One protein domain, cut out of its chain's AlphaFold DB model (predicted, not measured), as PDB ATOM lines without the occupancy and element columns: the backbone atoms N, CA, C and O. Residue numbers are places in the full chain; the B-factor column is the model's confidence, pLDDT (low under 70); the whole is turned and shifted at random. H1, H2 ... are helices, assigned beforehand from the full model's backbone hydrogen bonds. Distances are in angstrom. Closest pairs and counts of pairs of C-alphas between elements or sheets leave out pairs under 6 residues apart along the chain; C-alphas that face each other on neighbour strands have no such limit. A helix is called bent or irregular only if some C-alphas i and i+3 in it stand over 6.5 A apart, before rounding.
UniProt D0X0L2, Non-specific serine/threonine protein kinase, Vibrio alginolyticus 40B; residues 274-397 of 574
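Overview. This is residues 274 to 397 of the 574 residues of the protein "Non-specific serine/threonine protein kinase" of Vibrio alginolyticus 40B (UniProt D0X0L2). The model is a rod with the long helix H5 running along much of its length; H4 and H6 lie one after the other along H5, and H3 packs along H4, running close to the first part of H5 without clearly touching it. A small helical hairpin, H1 and H2, caps the end of the rod where H3 begins, and at the opposite end of the rod residues 373 to 384 make a long loop, after which H6 folds back along H5. The printed part has 124 residues, with six named helices, H1 to H6 in order, and no named strand: the class is all helix. The whole is loose, with a radius of gyration of the C-alphas of 20.0 A and spans of 65 by 24 by 21 A.

Along the chain. H1, residues 274 to 283, begins with C-alpha 274 at (167.820, 208.760, 171.420) and is 15.1 A long. It is irregular, with C-alphas 275 and 278 7.2 A apart. H2, residues 289 to 298, is 14.2 A long. H3, residues 300 to 315, is 22.4 A long, and H4, residues 325 to 338, is 20.4 A. H5, residues 343 to 372, is 42.8 A long, from C-alpha 343 at (159.207, 192.126, 162.558). H6, residues 385 to 395, is 15.4 A long and ends with C-alpha 395 at (181.999, 183.437, 154.549).

Arrangement. H1 and H2 form a helical hairpin but only just touch, with 3 pairs of C-alphas within 8 A; the closest C-alphas, of Ile 281 and Lys 292, are 6.4 A apart. H1 is about perpendicular to H3, at 88 degrees, and touches it with residues 302 to 303 of H3 alone, closest at the C-alphas of Ala 274 and Tyr 302, 6.5 A. H3 and H4 form a hairpin at a shallow tilt of 9 degrees, opposite ways, closest at the C-alphas of Ile 311 and Ile 328, 5.7 A. H4 and H5, also a hairpin, touch through residues 345 to 356 of H5 alone, closest at the C-alphas of Tyr 325 and Lys 356, 6.8 A. H5 and H6 are a hairpin at a shallow tilt of 14 degrees, closest at the C-alphas of Ile 367 and Ile 385, 5.3 A. H4 and H6 are close but not clearly touching, while H3 and H6 are apart. In H2, H3, H5 and H6 every O i to N i+4 pair is within hydrogen-bond range; in H1 4 of 6 are, in H4 9 of 10.

Size, cuts and confidence. The C-alphas farthest apart, of His 288 and Ser 374, are 65.6 A from each other. The printed part has no cut. The link from H5 to H6, 12 residues, is long. Residues 283 to 288, of which 283 belongs to H1, stand free. The mean pLDDT of the printed part is 87.6; residues 284 to 286, 318 to 320 and 380 are under 70.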
ATOM      1  N   ALA A 274     167.873 210.118 171.967       81.25
ATOM      2  CA  ALA A 274     167.820 208.760 171.420       81.25
ATOM      3  C   ALA A 274     169.212 208.096 171.291       81.25
ATOM      4  O   ALA A 274     169.365 206.915 171.595       81.25
ATOM      5  N   GLU A 275     170.240 208.881 170.946       82.88
ATOM      6  CA  GLU A 275     171.659 208.483 170.856       82.88
ATOM      7  C   GLU A 275     172.224 207.901 172.163       82.88
ATOM      8  O   GLU A 275     173.093 207.033 172.158       82.88
ATOM      9  N   LYS A 276     171.745 208.385 173.315       83.44
ATOM     10  CA  LYS A 276     172.258 208.000 174.639       83.44
ATOM     11  C   LYS A 276     171.412 206.924 175.312       83.44
ATOM     12  O   LYS A 276     171.813 206.407 176.354       83.44
ATOM     13  N   SER A 277     170.258 206.576 174.741       82.75
ATOM     14  CA  SER A 277     169.300 205.662 175.364       82.75
ATOM     15  C   SER A 277     169.871 204.256 175.554       82.75
ATOM     16  O   SER A 277     169.725 203.700 176.639       82.75
ATOM     17  N   LEU A 278     170.561 203.691 174.554       83.94
ATOM     18  CA  LEU A 278     171.179 202.362 174.674       83.94
ATOM     19  C   LEU A 278     172.293 202.344 175.727       83.94
ATOM     20  O   LEU A 278     172.289 201.493 176.615       83.94
ATOM     21  N   ALA A 279     173.180 203.344 175.707       83.75
ATOM     22  CA  ALA A 279     174.253 203.464 176.691       83.75
ATOM     23  C   ALA A 279     173.712 203.573 178.128       83.75
ATOM     24  O   ALA A 279     174.269 202.970 179.044       83.75
ATOM     25  N   LEU A 280     172.610 204.301 178.337       81.38
ATOM     26  CA  LEU A 280     171.941 204.392 179.637       81.38
ATOM     27  C   LEU A 280     171.329 203.045 180.063       81.38
ATOM     28  O   LEU A 280     171.498 202.621 181.204       81.38
ATOM     29  N   ILE A 281     170.665 202.350 179.132       83.38
ATOM     30  CA  ILE A 281     170.044 201.038 179.369       83.38
ATOM     31  C   ILE A 281     171.083 199.970 179.743       83.38
ATOM     32  O   ILE A 281     170.781 199.105 180.569       83.38
ATOM     33  N   ASP A 282     172.276 200.021 179.151       81.25
ATOM     34  CA  ASP A 282     173.321 199.019 179.368       81.25
ATOM     35  C   ASP A 282     174.231 199.341 180.563       81.25
ATOM     36  O   ASP A 282     174.742 198.428 181.218       81.25
ATOM     37  N   SER A 283     174.445 200.626 180.870       72.75
ATOM     38  CA  SER A 283     175.361 201.052 181.940       72.75
ATOM     39  C   SER A 283     174.744 201.003 183.339       72.75
ATOM     40  O   SER A 283     175.452 200.746 184.318       72.75
ATOM     41  N   GLU A 284     173.434 201.221 183.466       67.38
ATOM     42  CA  GLU A 284     172.801 201.428 184.766       67.38
ATOM     43  C   GLU A 284     172.126 200.145 185.284       67.38
ATOM     44  O   GLU A 284     170.981 199.823 184.967       67.38
ATOM     45  N   LYS A 285     172.830 199.406 186.158       58.69
ATOM     46  CA  LYS A 285     172.334 198.172 186.818       58.69
ATOM     47  C   LYS A 285     171.007 198.339 187.579       58.69
ATOM     48  O   LYS A 285     170.405 197.337 187.961       58.69
ATOM     49  N   SER A 286     170.574 199.570 187.841       58.84
ATOM     50  CA  SER A 286     169.415 199.912 188.667       58.84
ATOM     51  C   SER A 286     168.269 200.588 187.909       58.84
ATOM     52  O   SER A 286     167.338 201.065 188.560       58.84
ATOM     53  N   LEU A 287     168.299 200.652 186.571       71.31
ATOM     54  CA  LEU A 287     167.201 201.268 185.824       71.31
ATOM     55  C   LEU A 287     165.913 200.448 186.000       71.31
ATOM     56  O   LEU A 287     165.881 199.238 185.758       71.31
ATOM     57  N   HIS A 288     164.837 201.102 186.443       77.81
ATOM     58  CA  HIS A 288     163.576 200.419 186.713       77.81
ATOM     59  C   HIS A 288     163.021 199.782 185.418       77.81
ATOM     60  O   HIS A 288     163.001 200.454 184.382       77.81
ATOM     61  N   PRO A 289     162.499 198.536 185.441       80.62
ATOM     62  CA  PRO A 289     162.071 197.824 184.229       80.62
ATOM     63  C   PRO A 289     161.069 198.592 183.355       80.62
ATOM     64  O   PRO A 289     161.123 198.525 182.130       80.62
ATOM     65  N   VAL A 290     160.178 199.365 183.985       80.81
ATOM     66  CA  VAL A 290     159.182 200.200 183.289       80.81
ATOM     67  C   VAL A 290     159.833 201.355 182.523       80.81
ATOM     68  O   VAL A 290     159.429 201.631 181.398       80.81
ATOM     69  N   VAL A 291     160.860 201.997 183.091       79.69
ATOM     70  CA  VAL A 291     161.590 203.097 182.434       79.69
ATOM     71  C   VAL A 291     162.393 202.552 181.256       79.69
ATOM     72  O   VAL A 291     162.311 203.098 180.159       79.69
ATOM     73  N   LYS A 292     163.067 201.408 181.439       84.31
ATOM     74  CA  LYS A 292     163.756 200.692 180.354       84.31
ATOM     75  C   LYS A 292     162.807 200.373 179.193       84.31
ATOM     76  O   LYS A 292     163.115 200.683 178.045       84.31
ATOM     77  N   ALA A 293     161.638 199.798 179.483       84.62
ATOM     78  CA  ALA A 293     160.630 199.502 178.465       84.62
ATOM     79  C   ALA A 293     160.072 200.777 177.801       84.62
ATOM     80  O   ALA A 293     159.834 200.788 176.593       84.62
ATOM     81  N   GLY A 294     159.890 201.853 178.574       84.81
ATOM     82  CA  GLY A 294     159.459 203.162 178.086       84.81
ATOM     83  C   GLY A 294     160.444 203.771 177.088       84.81
ATOM     84  O   GLY A 294     160.034 204.125 175.987       84.81
ATOM     85  N   LEU A 295     161.735 203.810 177.430       86.06
ATOM     86  CA  LEU A 295     162.801 204.321 176.560       86.06
ATOM     87  C   LEU A 295     162.950 203.498 175.277       86.06
ATOM     88  O   LEU A 295     162.975 204.066 174.185       86.06
ATOM     89  N   LEU A 296     162.963 202.164 175.387       89.44
ATOM     90  CA  LEU A 296     163.003 201.279 174.218       89.44
ATOM     91  C   LEU A 296     161.791 201.490 173.306       89.44
ATOM     92  O   LEU A 296     161.915 201.409 172.085       89.44
ATOM     93  N   ARG A 297     160.611 201.769 173.868       88.88
ATOM     94  CA  ARG A 297     159.411 202.060 173.081       88.88
ATOM     95  C   ARG A 297     159.471 203.443 172.432       88.88
ATOM     96  O   ARG A 297     159.116 203.555 171.262       88.88
ATOM     97  N   LEU A 298     159.894 204.464 173.175       88.88
ATOM     98  CA  LEU A 298     159.955 205.854 172.722       88.88
ATOM     99  C   LEU A 298     160.952 206.022 171.569       88.88
ATOM    100  O   LEU A 298     160.616 206.615 170.546       88.88
ATOM    101  N   HIS A 299     162.142 205.435 171.700       90.75
ATOM    102  CA  HIS A 299     163.227 205.564 170.724       90.75
ATOM    103  C   HIS A 299     163.339 204.375 169.766       90.75
ATOM    104  O   HIS A 299     164.340 204.248 169.065       90.75
ATOM    105  N   LYS A 300     162.304 203.523 169.679       91.25
ATOM    106  CA  LYS A 300     162.304 202.313 168.840       91.25
ATOM    107  C   LYS A 300     162.769 202.579 167.411       91.25
ATOM    108  O   LYS A 300     163.605 201.849 166.898       91.25
ATOM    109  N   THR A 301     162.224 203.607 166.765       91.00
ATOM    110  CA  THR A 301     162.550 203.916 165.366       91.00
ATOM    111  C   THR A 301     164.021 204.274 165.193       91.00
ATOM    112  O   THR A 301     164.644 203.774 164.265       91.00
ATOM    113  N   TYR A 302     164.565 205.090 166.100       91.50
ATOM    114  CA  TYR A 302     165.960 205.525 166.059       91.50
ATOM    115  C   TYR A 302     166.921 204.363 166.334       91.50
ATOM    116  O   TYR A 302     167.856 204.132 165.578       91.50
ATOM    117  N   ILE A 303     166.648 203.577 167.378       91.88
ATOM    118  CA  ILE A 303     167.500 202.440 167.743       91.88
ATOM    119  C   ILE A 303     167.526 201.400 166.616       91.88
ATOM    120  O   ILE A 303     168.586 200.882 166.280       91.88
ATOM    121  N   LEU A 304     166.377 201.108 165.994       92.19
ATOM    122  CA  LEU A 304     166.343 200.204 164.843       92.19
ATOM    123  C   LEU A 304     167.103 200.773 163.636       92.19
ATOM    124  O   LEU A 304     167.761 200.006 162.945       92.19
ATOM    125  N   SER A 305     167.043 202.089 163.389       90.56
ATOM    126  CA  SER A 305     167.818 202.703 162.303       90.56
ATOM    127  C   SER A 305     169.326 202.716 162.557       90.56
ATOM    128  O   SER A 305     170.078 202.620 161.597       90.56
ATOM    129  N   GLU A 306     169.777 202.797 163.813       92.38
ATOM    130  CA  GLU A 306     171.203 202.655 164.153       92.38
ATOM    131  C   GLU A 306     171.696 201.244 163.832       92.38
ATOM    132  O   GLU A 306     172.668 201.093 163.100       92.38
ATOM    133  N   PHE A 307     170.974 200.207 164.273       93.25
ATOM    134  CA  PHE A 307     171.332 198.828 163.928       93.25
ATOM    135  C   PHE A 307     171.313 198.581 162.413       93.25
ATOM    136  O   PHE A 307     172.193 197.902 161.896       93.25
ATOM    137  N   GLU A 308     170.349 199.147 161.684       91.94
ATOM    138  CA  GLU A 308     170.348 199.107 160.216       91.94
ATOM    139  C   GLU A 308     171.561 199.809 159.617       91.94
ATOM    140  O   GLU A 308     172.207 199.246 158.741       91.94
ATOM    141  N   SER A 309     171.914 200.991 160.120       92.06
ATOM    142  CA  SER A 309     173.091 201.715 159.653       92.06
ATOM    143  C   SER A 309     174.387 200.956 159.942       92.06
ATOM    144  O   SER A 309     175.293 200.995 159.114       92.06
ATOM    145  N   GLU A 310     174.506 200.286 161.089       92.19
ATOM    146  CA  GLU A 310     175.656 199.428 161.401       92.19
ATOM    147  C   GLU A 310     175.741 198.257 160.414       92.19
ATOM    148  O   GLU A 310     176.802 197.998 159.847       92.19
ATOM    149  N   ILE A 311     174.616 197.588 160.139       91.88
ATOM    150  CA  ILE A 311     174.551 196.502 159.151       91.88
ATOM    151  C   ILE A 311     174.928 197.016 157.757       91.88
ATOM    152  O   ILE A 311     175.744 196.392 157.080       91.88
ATOM    153  N   ASP A 312     174.397 198.165 157.339       90.31
ATOM    154  CA  ASP A 312     174.699 198.784 156.048       90.31
ATOM    155  C   ASP A 312     176.180 199.170 155.926       90.31
ATOM    156  O   ASP A 312     176.767 199.035 154.851       90.31
ATOM    157  N   GLN A 313     176.819 199.618 157.009       90.88
ATOM    158  CA  GLN A 313     178.259 199.894 157.019       90.88
ATOM    159  C   GLN A 313     179.081 198.620 156.822       90.88
ATOM    160  O   GLN A 313     180.032 198.626 156.040       90.88
ATOM    161  N   VAL A 314     178.704 197.522 157.482       90.19
ATOM    162  CA  VAL A 314     179.388 196.233 157.315       90.19
ATOM    163  C   VAL A 314     179.162 195.676 155.905       90.19
ATOM    164  O   VAL A 314     180.112 195.206 155.275       90.19
ATOM    165  N   LEU A 315     177.940 195.789 155.369       86.81
ATOM    166  CA  LEU A 315     177.593 195.386 154.000       86.81
ATOM    167  C   LEU A 315     178.399 196.142 152.936       86.81
ATOM    168  O   LEU A 315     178.799 195.538 151.944       86.81
ATOM    169  N   ASN A 316     178.634 197.439 153.145       84.69
ATOM    170  CA  ASN A 316     179.335 198.314 152.201       84.69
ATOM    171  C   ASN A 316     180.829 198.493 152.522       84.69
ATOM    172  O   ASN A 316     181.477 199.379 151.964       84.69
ATOM    173  N   SER A 317     181.391 197.701 153.436       82.19
ATOM    174  CA  SER A 317     182.807 197.815 153.782       82.19
ATOM    175  C   SER A 317     183.694 197.316 152.629       82.19
ATOM    176  O   SER A 317     183.765 196.124 152.342       82.19
ATOM    177  N   ASP A 318     184.429 198.230 151.987       62.53
ATOM    178  CA  ASP A 318     185.315 197.940 150.839       62.53
ATOM    179  C   ASP A 318     186.504 197.009 151.171       62.53
ATOM    180  O   ASP A 318     187.307 196.667 150.301       62.53
ATOM    181  N   ALA A 319     186.671 196.623 152.439       63.19
ATOM    182  CA  ALA A 319     187.821 195.859 152.909       63.19
ATOM    183  C   ALA A 319     187.820 194.397 152.423       63.19
ATOM    184  O   ALA A 319     188.896 193.814 152.284       63.19
ATOM    185  N   ASN A 320     186.645 193.818 152.150       64.94
ATOM    186  CA  ASN A 320     186.493 192.415 151.773       64.94
ATOM    187  C   ASN A 320     185.683 192.265 150.474       64.94
ATOM    188  O   ASN A 320     184.747 193.013 150.217       64.94
ATOM    189  N   ASN A 321     185.992 191.236 149.673       78.25
ATOM    190  CA  ASN A 321     185.233 190.901 148.454       78.25
ATOM    191  C   ASN A 321     183.761 190.531 148.730       78.25
ATOM    192  O   ASN A 321     182.952 190.510 147.802       78.25
ATOM    193  N   TYR A 322     183.438 190.195 149.981       83.31
ATOM    194  CA  TYR A 322     182.112 189.803 150.440       83.31
ATOM    195  C   TYR A 322     181.825 190.423 151.811       83.31
ATOM    196  O   TYR A 322     182.763 190.594 152.596       83.31
ATOM    197  N   PRO A 323     180.549 190.701 152.129       86.12
ATOM    198  CA  PRO A 323     180.171 191.183 153.449       86.12
ATOM    199  C   PRO A 323     180.602 190.235 154.569       86.12
ATOM    200  O   PRO A 323     180.555 189.011 154.418       86.12
ATOM    201  N   ASN A 324     180.955 190.802 155.723       88.81
ATOM    202  CA  ASN A 324     181.218 190.033 156.935       88.81
ATOM    203  C   ASN A 324     179.895 189.578 157.573       88.81
ATOM    204  O   ASN A 324     179.362 190.217 158.478       88.81
ATOM    205  N   TYR A 325     179.337 188.481 157.062       90.12
ATOM    206  CA  TYR A 325     178.038 187.971 157.504       90.12
ATOM    207  C   TYR A 325     177.997 187.612 158.996       90.12
ATOM    208  O   TYR A 325     176.954 187.786 159.616       90.12
ATOM    209  N   ASP A 326     179.108 187.167 159.585       88.50
ATOM    210  CA  ASP A 326     179.155 186.788 161.003       88.50
ATOM    211  C   ASP A 326     179.075 188.021 161.923       88.50
ATOM    212  O   ASP A 326     178.441 187.995 162.979       88.50
ATOM    213  N   GLU A 327     179.669 189.141 161.502       90.88
ATOM    214  CA  GLU A 327     179.527 190.424 162.194       90.88
ATOM    215  C   GLU A 327     178.098 190.966 162.084       90.88
ATOM    216  O   GLU A 327     177.528 191.394 163.088       90.88
ATOM    217  N   ILE A 328     177.480 190.860 160.903       92.38
ATOM    218  CA  ILE A 328     176.075 191.240 160.695       92.38
ATOM    219  C   ILE A 328     175.142 190.388 161.569       92.38
ATOM    220  O   ILE A 328     174.247 190.929 162.220       92.38
ATOM    221  N   GLU A 329     175.354 189.071 161.631       92.25
ATOM    222  CA  GLU A 329     174.601 188.168 162.511       92.25
ATOM    223  C   GLU A 329     174.767 188.565 163.989       92.25
ATOM    224  O   GLU A 329     173.778 188.636 164.721       92.25
ATOM    225  N   SER A 330     175.977 188.946 164.419       93.38
ATOM    226  CA  SER A 330     176.215 189.447 165.780       93.38
ATOM    227  C   SER A 330     175.462 190.750 166.083       93.38
ATOM    228  O   SER A 330     174.917 190.908 167.181       93.38
ATOM    229  N   ILE A 331     175.406 191.686 165.129       93.94
ATOM    230  CA  ILE A 331     174.640 192.936 165.261       93.94
ATOM    231  C   ILE A 331     173.138 192.626 165.365       93.94
ATOM    232  O   ILE A 331     172.456 193.151 166.249       93.94
ATOM    233  N   LEU A 332     172.626 191.721 164.526       93.69
ATOM    234  CA  LEU A 332     171.231 191.277 164.564       93.69
ATOM    235  C   LEU A 332     170.870 190.612 165.902       93.69
ATOM    236  O   LEU A 332     169.812 190.908 166.456       93.69
ATOM    237  N   ASP A 333     171.743 189.772 166.463       93.88
ATOM    238  CA  ASP A 333     171.527 189.132 167.770       93.88
ATOM    239  C   ASP A 333     171.484 190.151 168.922       93.88
ATOM    240  O   ASP A 333     170.635 190.067 169.823       93.88
ATOM    241  N   LYS A 334     172.344 191.177 168.877       93.19
ATOM    242  CA  LYS A 334     172.266 192.309 169.814       93.19
ATOM    243  C   LYS A 334     170.938 193.046 169.665       93.19
ATOM    244  O   LYS A 334     170.255 193.274 170.662       93.19
ATOM    245  N   ALA A 335     170.519 193.352 168.439       93.12
ATOM    246  CA  ALA A 335     169.247 194.022 168.181       93.12
ATOM    247  C   ALA A 335     168.045 193.194 168.694       93.12
ATOM    248  O   ALA A 335     167.139 193.746 169.329       93.12
ATOM    249  N   LYS A 336     168.065 191.861 168.514       93.94
ATOM    250  CA  LYS A 336     167.060 190.919 169.051       93.94
ATOM    251  C   LYS A 336     167.015 190.895 170.579       93.94
ATOM    252  O   LYS A 336     165.953 190.654 171.144       93.94
ATOM    253  N   THR A 337     168.119 191.199 171.260       92.12
ATOM    254  CA  THR A 337     168.140 191.303 172.729       92.12
ATOM    255  C   THR A 337     167.270 192.465 173.230       92.12
ATOM    256  O   THR A 337     166.619 192.346 174.270       92.12
ATOM    257  N   TYR A 338     167.206 193.574 172.484       91.69
ATOM    258  CA  TYR A 338     166.358 194.724 172.822       91.69
ATOM    259  C   TYR A 338     164.936 194.590 172.267       91.69
ATOM    260  O   TYR A 338     163.978 194.991 172.933       91.69
ATOM    261  N   TYR A 339     164.785 194.019 171.066       93.62
ATOM    262  CA  TYR A 339     163.495 193.866 170.390       93.62
ATOM    263  C   TYR A 339     163.294 192.449 169.821       93.62
ATOM    264  O   TYR A 339     163.323 192.273 168.600       93.62
ATOM    265  N   PRO A 340     163.025 191.446 170.676       91.06
ATOM    266  CA  PRO A 340     162.897 190.049 170.249       91.06
ATOM    267  C   PRO A 340     161.732 189.824 169.273       91.06
ATOM    268  O   PRO A 340     161.854 189.034 168.345       91.06
ATOM    269  N   ASP A 341     160.639 190.579 169.424       90.31
ATOM    270  CA  ASP A 341     159.433 190.465 168.586       90.31
ATOM    271  C   ASP A 341     159.411 191.471 167.414       90.31
ATOM    272  O   ASP A 341     158.357 191.784 166.848       90.31
ATOM    273  N   SER A 342     160.552 192.079 167.067       93.62
ATOM    274  CA  SER A 342     160.599 193.063 165.983       93.62
ATOM    275  C   SER A 342     160.513 192.392 164.618       93.62
ATOM    276  O   SER A 342     161.490 191.837 164.123       93.62
ATOM    277  N   HIS A 343     159.373 192.561 163.946       92.38
ATOM    278  CA  HIS A 343     159.207 192.126 162.558       92.38
ATOM    279  C   HIS A 343     160.286 192.696 161.621       92.38
ATOM    280  O   HIS A 343     160.738 192.000 160.722       92.38
ATOM    281  N   LYS A 344     160.740 193.937 161.853       90.62
ATOM    282  CA  LYS A 344     161.767 194.585 161.020       90.62
ATOM    283  C   LYS A 344     163.122 193.873 161.122       90.62
ATOM    284  O   LYS A 344     163.740 193.611 160.100       90.62
ATOM    285  N   ILE A 345     163.536 193.513 162.341       93.25
ATOM    286  CA  ILE A 345     164.785 192.767 162.576       93.25
ATOM    287  C   ILE A 345     164.685 191.370 161.965       93.25
ATOM    288  O   ILE A 345     165.645 190.893 161.373       93.25
ATOM    289  N   GLU A 346     163.525 190.725 162.082       93.06
ATOM    290  CA  GLU A 346     163.324 189.386 161.529       93.06
ATOM    291  C   GLU A 346     163.396 189.373 159.997       93.06
ATOM    292  O   GLU A 346     164.061 188.518 159.422       93.06
ATOM    293  N   VAL A 347     162.776 190.354 159.330       93.69
ATOM    294  CA  VAL A 347     162.884 190.516 157.870       93.69
ATOM    295  C   VAL A 347     164.339 190.749 157.458       93.69
ATOM    296  O   VAL A 347     164.833 190.044 156.583       93.69
ATOM    297  N   LEU A 348     165.053 191.654 158.137       92.31
ATOM    298  CA  LEU A 348     166.474 191.897 157.866       92.31
ATOM    299  C   LEU A 348     167.320 190.632 158.053       92.31
ATOM    300  O   LEU A 348     168.147 190.316 157.205       92.31
ATOM    301  N   ALA A 349     167.096 189.870 159.124       93.38
ATOM    302  CA  ALA A 349     167.822 188.628 159.370       93.38
ATOM    303  C   ALA A 349     167.596 187.593 158.257       93.38
ATOM    304  O   ALA A 349     168.552 186.964 157.799       93.38
ATOM    305  N   LEU A 350     166.355 187.450 157.782       93.94
ATOM    306  CA  LEU A 350     166.021 186.565 156.663       93.94
ATOM    307  C   LEU A 350     166.667 187.018 155.347       93.94
ATOM    308  O   LEU A 350     167.155 186.176 154.584       93.94
ATOM    309  N   ASP A 351     166.707 188.324 155.091       92.25
ATOM    310  CA  ASP A 351     167.331 188.899 153.898       92.25
ATOM    311  C   ASP A 351     168.851 188.680 153.907       92.25
ATOM    312  O   ASP A 351     169.425 188.233 152.909       92.25
ATOM    313  N   ILE A 352     169.506 188.903 155.052       92.56
ATOM    314  CA  ILE A 352     170.940 188.645 155.241       92.56
ATOM    315  C   ILE A 352     171.256 187.157 155.090       92.56
ATOM    316  O   ILE A 352     172.190 186.802 154.367       92.56
ATOM    317  N   GLN A 353     170.461 186.274 155.696       92.75
ATOM    318  CA  GLN A 353     170.649 184.830 155.573       92.75
ATOM    319  C   GLN A 353     170.491 184.366 154.116       92.75
ATOM    320  O   GLN A 353     171.294 183.574 153.613       92.75
ATOM    321  N   SER A 354     169.484 184.890 153.413       92.44
ATOM    322  CA  SER A 354     169.254 184.610 151.992       92.44
ATOM    323  C   SER A 354     170.403 185.125 151.119       92.44
ATOM    324  O   SER A 354     170.855 184.420 150.214       92.44
ATOM    325  N   SER A 355     170.923 186.318 151.422       91.25
ATOM    326  CA  SER A 355     172.104 186.899 150.776       91.25
ATOM    327  C   SER A 355     173.347 186.026 150.988       91.25
ATOM    328  O   SER A 355     173.975 185.626 150.006       91.25
ATOM    329  N   LYS A 356     173.647 185.625 152.236       92.50
ATOM    330  CA  LYS A 356     174.754 184.709 152.587       92.50
ATOM    331  C   LYS A 356     174.665 183.418 151.783       92.50
ATOM    332  O   LYS A 356     175.632 183.007 151.140       92.50
ATOM    333  N   HIS A 357     173.483 182.805 151.761       92.62
ATOM    334  CA  HIS A 357     173.245 181.565 151.032       92.62
ATOM    335  C   HIS A 357     173.432 181.728 149.515       92.62
ATOM    336  O   HIS A 357     174.092 180.904 148.882       92.62
ATOM    337  N   SER A 358     172.907 182.806 148.928       91.81
ATOM    338  CA  SER A 358     173.059 183.105 147.499       91.81
ATOM    339  C   SER A 358     174.528 183.305 147.110       91.81
ATOM    340  O   SER A 358     174.986 182.752 146.106       91.81
ATOM    341  N   THR A 359     175.293 184.024 147.937       92.12
ATOM    342  CA  THR A 359     176.731 184.243 147.745       92.12
ATOM    343  C   THR A 359     177.512 182.929 147.807       92.12
ATOM    344  O   THR A 359     178.275 182.628 146.887       92.12
ATOM    345  N   LEU A 360     177.267 182.098 148.826       94.19
ATOM    346  CA  LEU A 360     177.886 180.772 148.964       94.19
ATOM    347  C   LEU A 360     177.586 179.869 147.759       94.19
ATOM    348  O   LEU A 360     178.496 179.248 147.205       94.19
ATOM    349  N   LEU A 361     176.328 179.834 147.303       93.50
ATOM    350  CA  LEU A 361     175.933 179.087 146.108       93.50
ATOM    351  C   LEU A 361     176.608 179.621 144.842       93.50
ATOM    352  O   LEU A 361     177.010 178.831 143.990       93.50
ATOM    353  N   SER A 362     176.728 180.941 144.700       93.19
ATOM    354  CA  SER A 362     177.406 181.567 143.562       93.19
ATOM    355  C   SER A 362     178.873 181.144 143.497       93.19
ATOM    356  O   SER A 362     179.325 180.675 142.452       93.19
ATOM    357  N   ILE A 363     179.595 181.212 144.622       93.62
ATOM    358  CA  ILE A 363     180.996 180.779 144.703       93.62
ATOM    359  C   ILE A 363     181.110 179.278 144.421       93.62
ATOM    360  O   ILE A 363     181.903 178.879 143.571       93.62
ATOM    361  N   ALA A 364     180.271 178.441 145.045       94.62
ATOM    362  CA  ALA A 364     180.266 176.996 144.815       94.62
ATOM    363  C   ALA A 364     180.031 176.639 143.334       94.62
ATOM    364  O   ALA A 364     180.711 175.768 142.786       94.62
ATOM    365  N   ARG A 365     179.114 177.339 142.651       93.88
ATOM    366  CA  ARG A 365     178.899 177.186 141.201       93.88
ATOM    367  C   ARG A 365     180.114 177.620 140.388       93.88
ATOM    368  O   ARG A 365     180.420 176.968 139.395       93.88
ATOM    369  N   GLN A 366     180.806 178.688 140.785       93.19
ATOM    370  CA  GLN A 366     182.030 179.122 140.108       93.19
ATOM    371  C   GLN A 366     183.141 178.078 140.233       93.19
ATOM    372  O   GLN A 366     183.736 177.741 139.209       93.19
ATOM    373  N   ILE A 367     183.384 177.510 141.425       94.12
ATOM    374  CA  ILE A 367     184.399 176.449 141.552       94.12
ATOM    375  C   ILE A 367     183.980 175.219 140.734       94.12
ATOM    376  O   ILE A 367     184.803 174.718 139.974       94.12
ATOM    377  N   ASN A 368     182.709 174.792 140.778       94.75
ATOM    378  CA  ASN A 368     182.229 173.685 139.940       94.75
ATOM    379  C   ASN A 368     182.427 173.967 138.443       94.75
ATOM    380  O   ASN A 368     182.964 173.122 137.737       94.75
ATOM    381  N   SER A 369     182.106 175.172 137.965       93.50
ATOM    382  CA  SER A 369     182.317 175.538 136.559       93.50
ATOM    383  C   SER A 369     183.790 175.479 136.141       93.50
ATOM    384  O   SER A 369     184.087 175.122 135.002       93.50
ATOM    385  N   GLN A 370     184.718 175.839 137.032       92.44
ATOM    386  CA  GLN A 370     186.156 175.751 136.755       92.44
ATOM    387  C   GLN A 370     186.657 174.302 136.796       92.44
ATOM    388  O   GLN A 370     187.430 173.907 135.923       92.44
ATOM    389  N   LEU A 371     186.174 173.493 137.749       93.50
ATOM    390  CA  LEU A 371     186.484 172.062 137.826       93.50
ATOM    391  C   LEU A 371     185.990 171.311 136.579       93.50
ATOM    392  O   LEU A 371     186.744 170.541 135.995       93.50
ATOM    393  N   GLU A 372     184.770 171.590 136.114       94.00
ATOM    394  CA  GLU A 372     184.191 171.012 134.887       94.00
ATOM    395  C   GLU A 372     184.992 171.359 133.623       94.00
ATOM    396  O   GLU A 372     185.001 170.594 132.661       94.00
ATOM    397  N   LYS A 373     185.673 172.510 133.611       91.94
ATOM    398  CA  LYS A 373     186.523 172.963 132.498       91.94
ATOM    399  C   LYS A 373     187.982 172.507 132.629       91.94
ATOM    400  O   LYS A 373     188.803 172.921 131.811       91.94
ATOM    401  N   SER A 374     188.321 171.724 133.658       89.50
ATOM    402  CA  SER A 374     189.695 171.339 134.022       89.50
ATOM    403  C   SER A 374     190.637 172.524 134.276       89.50
ATOM    404  O   SER A 374     191.852 172.426 134.091       89.50
ATOM    405  N   ARG A 375     190.092 173.669 134.702       87.69
ATOM    406  CA  ARG A 375     190.843 174.909 134.940       87.69
ATOM    407  C   ARG A 375     191.155 175.067 136.423       87.69
ATOM    408  O   ARG A 375     190.422 175.702 137.174       87.69
ATOM    409  N   TYR A 376     192.253 174.458 136.858       85.38
ATOM    410  CA  TYR A 376     192.624 174.432 138.281       85.38
ATOM    411  C   TYR A 376     193.518 175.600 138.714       85.38
ATOM    412  O   TYR A 376     193.522 175.989 139.882       85.38
ATOM    413  N   SER A 377     194.301 176.139 137.781       81.38
ATOM    414  CA  SER A 377     195.231 177.245 138.029       81.38
ATOM    415  C   SER A 377     194.620 178.577 137.614       81.38
ATOM    416  O   SER A 377     193.646 178.623 136.869       81.38
ATOM    417  N   LYS A 378     195.202 179.668 138.109       79.94
ATOM    418  CA  LYS A 378     194.767 181.027 137.792       79.94
ATOM    419  C   LYS A 378     194.938 181.313 136.293       79.94
ATOM    420  O   LYS A 378     196.056 181.251 135.789       79.94
ATOM    421  N   GLU A 379     193.844 181.634 135.605       74.81
ATOM    422  CA  GLU A 379     193.858 182.207 134.252       74.81
ATOM    423  C   GLU A 379     193.701 183.730 134.340       74.81
ATOM    424  O   GLU A 379     193.058 184.232 135.266       74.81
ATOM    425  N   ASP A 380     194.279 184.456 133.381       66.19
ATOM    426  CA  ASP A 380     194.361 185.919 133.382       66.19
ATOM    427  C   ASP A 380     192.979 186.566 133.615       66.19
ATOM    428  O   ASP A 380     192.027 186.335 132.868       66.19
ATOM    429  N   GLY A 381     192.846 187.321 134.711       70.19
ATOM    430  CA  GLY A 381     191.596 187.971 135.132       70.19
ATOM    431  C   GLY A 381     190.575 187.114 135.908       70.19
ATOM    432  O   GLY A 381     189.549 187.655 136.316       70.19
ATOM    433  N   SER A 382     190.822 185.824 136.165       78.62
ATOM    434  CA  SER A 382     189.912 184.943 136.928       78.62
ATOM    435  C   SER A 382     190.533 184.426 138.232       78.62
ATOM    436  O   SER A 382     191.751 184.285 138.340       78.62
ATOM    437  N   LYS A 383     189.698 184.147 139.243       85.75
ATOM    438  CA  LYS A 383     190.141 183.534 140.505       85.75
ATOM    439  C   LYS A 383     190.358 182.035 140.314       85.75
ATOM    440  O   LYS A 383     189.585 181.374 139.621       85.75
ATOM    441  N   SER A 384     191.392 181.495 140.951       91.19
ATOM    442  CA  SER A 384     191.612 180.048 141.005       91.19
ATOM    443  C   SER A 384     190.573 179.364 141.896       91.19
ATOM    444  O   SER A 384     190.000 179.977 142.797       91.19
ATOM    445  N   ILE A 385     190.377 178.060 141.705       92.44
ATOM    446  CA  ILE A 385     189.491 177.260 142.565       92.44
ATOM    447  C   ILE A 385     189.900 177.306 144.044       92.44
ATOM    448  O   ILE A 385     189.035 177.227 144.910       92.44
ATOM    449  N   TYR A 386     191.195 177.462 144.341       92.81
ATOM    450  CA  TYR A 386     191.707 177.553 145.709       92.81
ATOM    451  C   TYR A 386     191.363 178.903 146.343       92.81
ATOM    452  O   TYR A 386     190.834 178.922 147.446       92.81
ATOM    453  N   GLU A 387     191.555 180.006 145.610       91.50
ATOM    454  CA  GLU A 387     191.130 181.343 146.054       91.50
ATOM    455  C   GLU A 387     189.608 181.369 146.303       91.50
ATOM    456  O   GLU A 387     189.156 181.867 147.328       91.50
ATOM    457  N   LEU A 388     188.808 180.757 145.418       92.31
ATOM    458  CA  LEU A 388     187.356 180.643 145.604       92.31
ATOM    459  C   LEU A 388     186.979 179.773 146.816       92.31
ATOM    460  O   LEU A 388     186.001 180.056 147.506       92.31
ATOM    461  N   LYS A 389     187.736 178.704 147.092       91.94
ATOM    462  CA  LYS A 389     187.523 177.857 148.274       91.94
ATOM    463  C   LYS A 389     187.857 178.604 149.564       91.94
ATOM    464  O   LYS A 389     187.137 178.443 150.549       91.94
ATOM    465  N   ASP A 390     188.897 179.430 149.547       90.69
ATOM    466  CA  ASP A 390     189.257 180.285 150.674       90.69
ATOM    467  C   ASP A 390     188.169 181.331 150.937       90.69
ATOM    468  O   ASP A 390     187.735 181.469 152.075       90.69
ATOM    469  N   GLU A 391     187.632 181.980 149.900       90.81
ATOM    470  CA  GLU A 391     186.509 182.924 150.028       90.81
ATOM    471  C   GLU A 391     185.244 182.262 150.587       90.81
ATOM    472  O   GLU A 391     184.577 182.795 151.473       90.81
ATOM    473  N   LEU A 392     184.937 181.052 150.126       92.00
ATOM    474  CA  LEU A 392     183.826 180.265 150.647       92.00
ATOM    475  C   LEU A 392     184.019 179.912 152.134       92.00
ATOM    476  O   LEU A 392     183.062 179.971 152.903       92.00
ATOM    477  N   ASN A 393     185.250 179.602 152.553       89.62
ATOM    478  CA  ASN A 393     185.580 179.349 153.958       89.62
ATOM    479  C   ASN A 393     185.597 180.631 154.812       89.62
ATOM    480  O   ASN A 393     185.319 180.539 156.005       89.62
ATOM    481  N   GLN A 394     185.913 181.796 154.231       88.44
ATOM    482  CA  GLN A 394     185.829 183.097 154.906       88.44
ATOM    483  C   GLN A 394     184.378 183.475 155.228       88.44
ATOM    484  O   GLN A 394     184.124 184.029 156.289       88.44
ATOM    485  N   ILE A 395     183.432 183.159 154.338       89.88
ATOM    486  CA  ILE A 395     181.999 183.437 154.549       89.88
ATOM    487  C   ILE A 395     181.351 182.411 155.485       89.88
ATOM    488  O   ILE A 395     180.463 182.748 156.266       89.88
ATOM    489  N   HIS A 396     181.724 181.136 155.357       88.88
ATOM    490  CA  HIS A 396     181.238 180.074 156.227       88.88
ATOM    491  C   HIS A 396     182.326 179.019 156.406       88.88
ATOM    492  O   HIS A 396     182.549 178.154 155.550       88.88
ATOM    493  N   GLN A 397     182.953 179.029 157.580       87.50
ATOM    494  CA  GLN A 397     183.959 178.037 157.928       87.50
ATOM    495  C   GLN A 397     183.357 176.626 157.847       87.50
ATOM    496  O   GLN A 397     182.310 176.345 158.426       87.50
TER     497      GLN A 397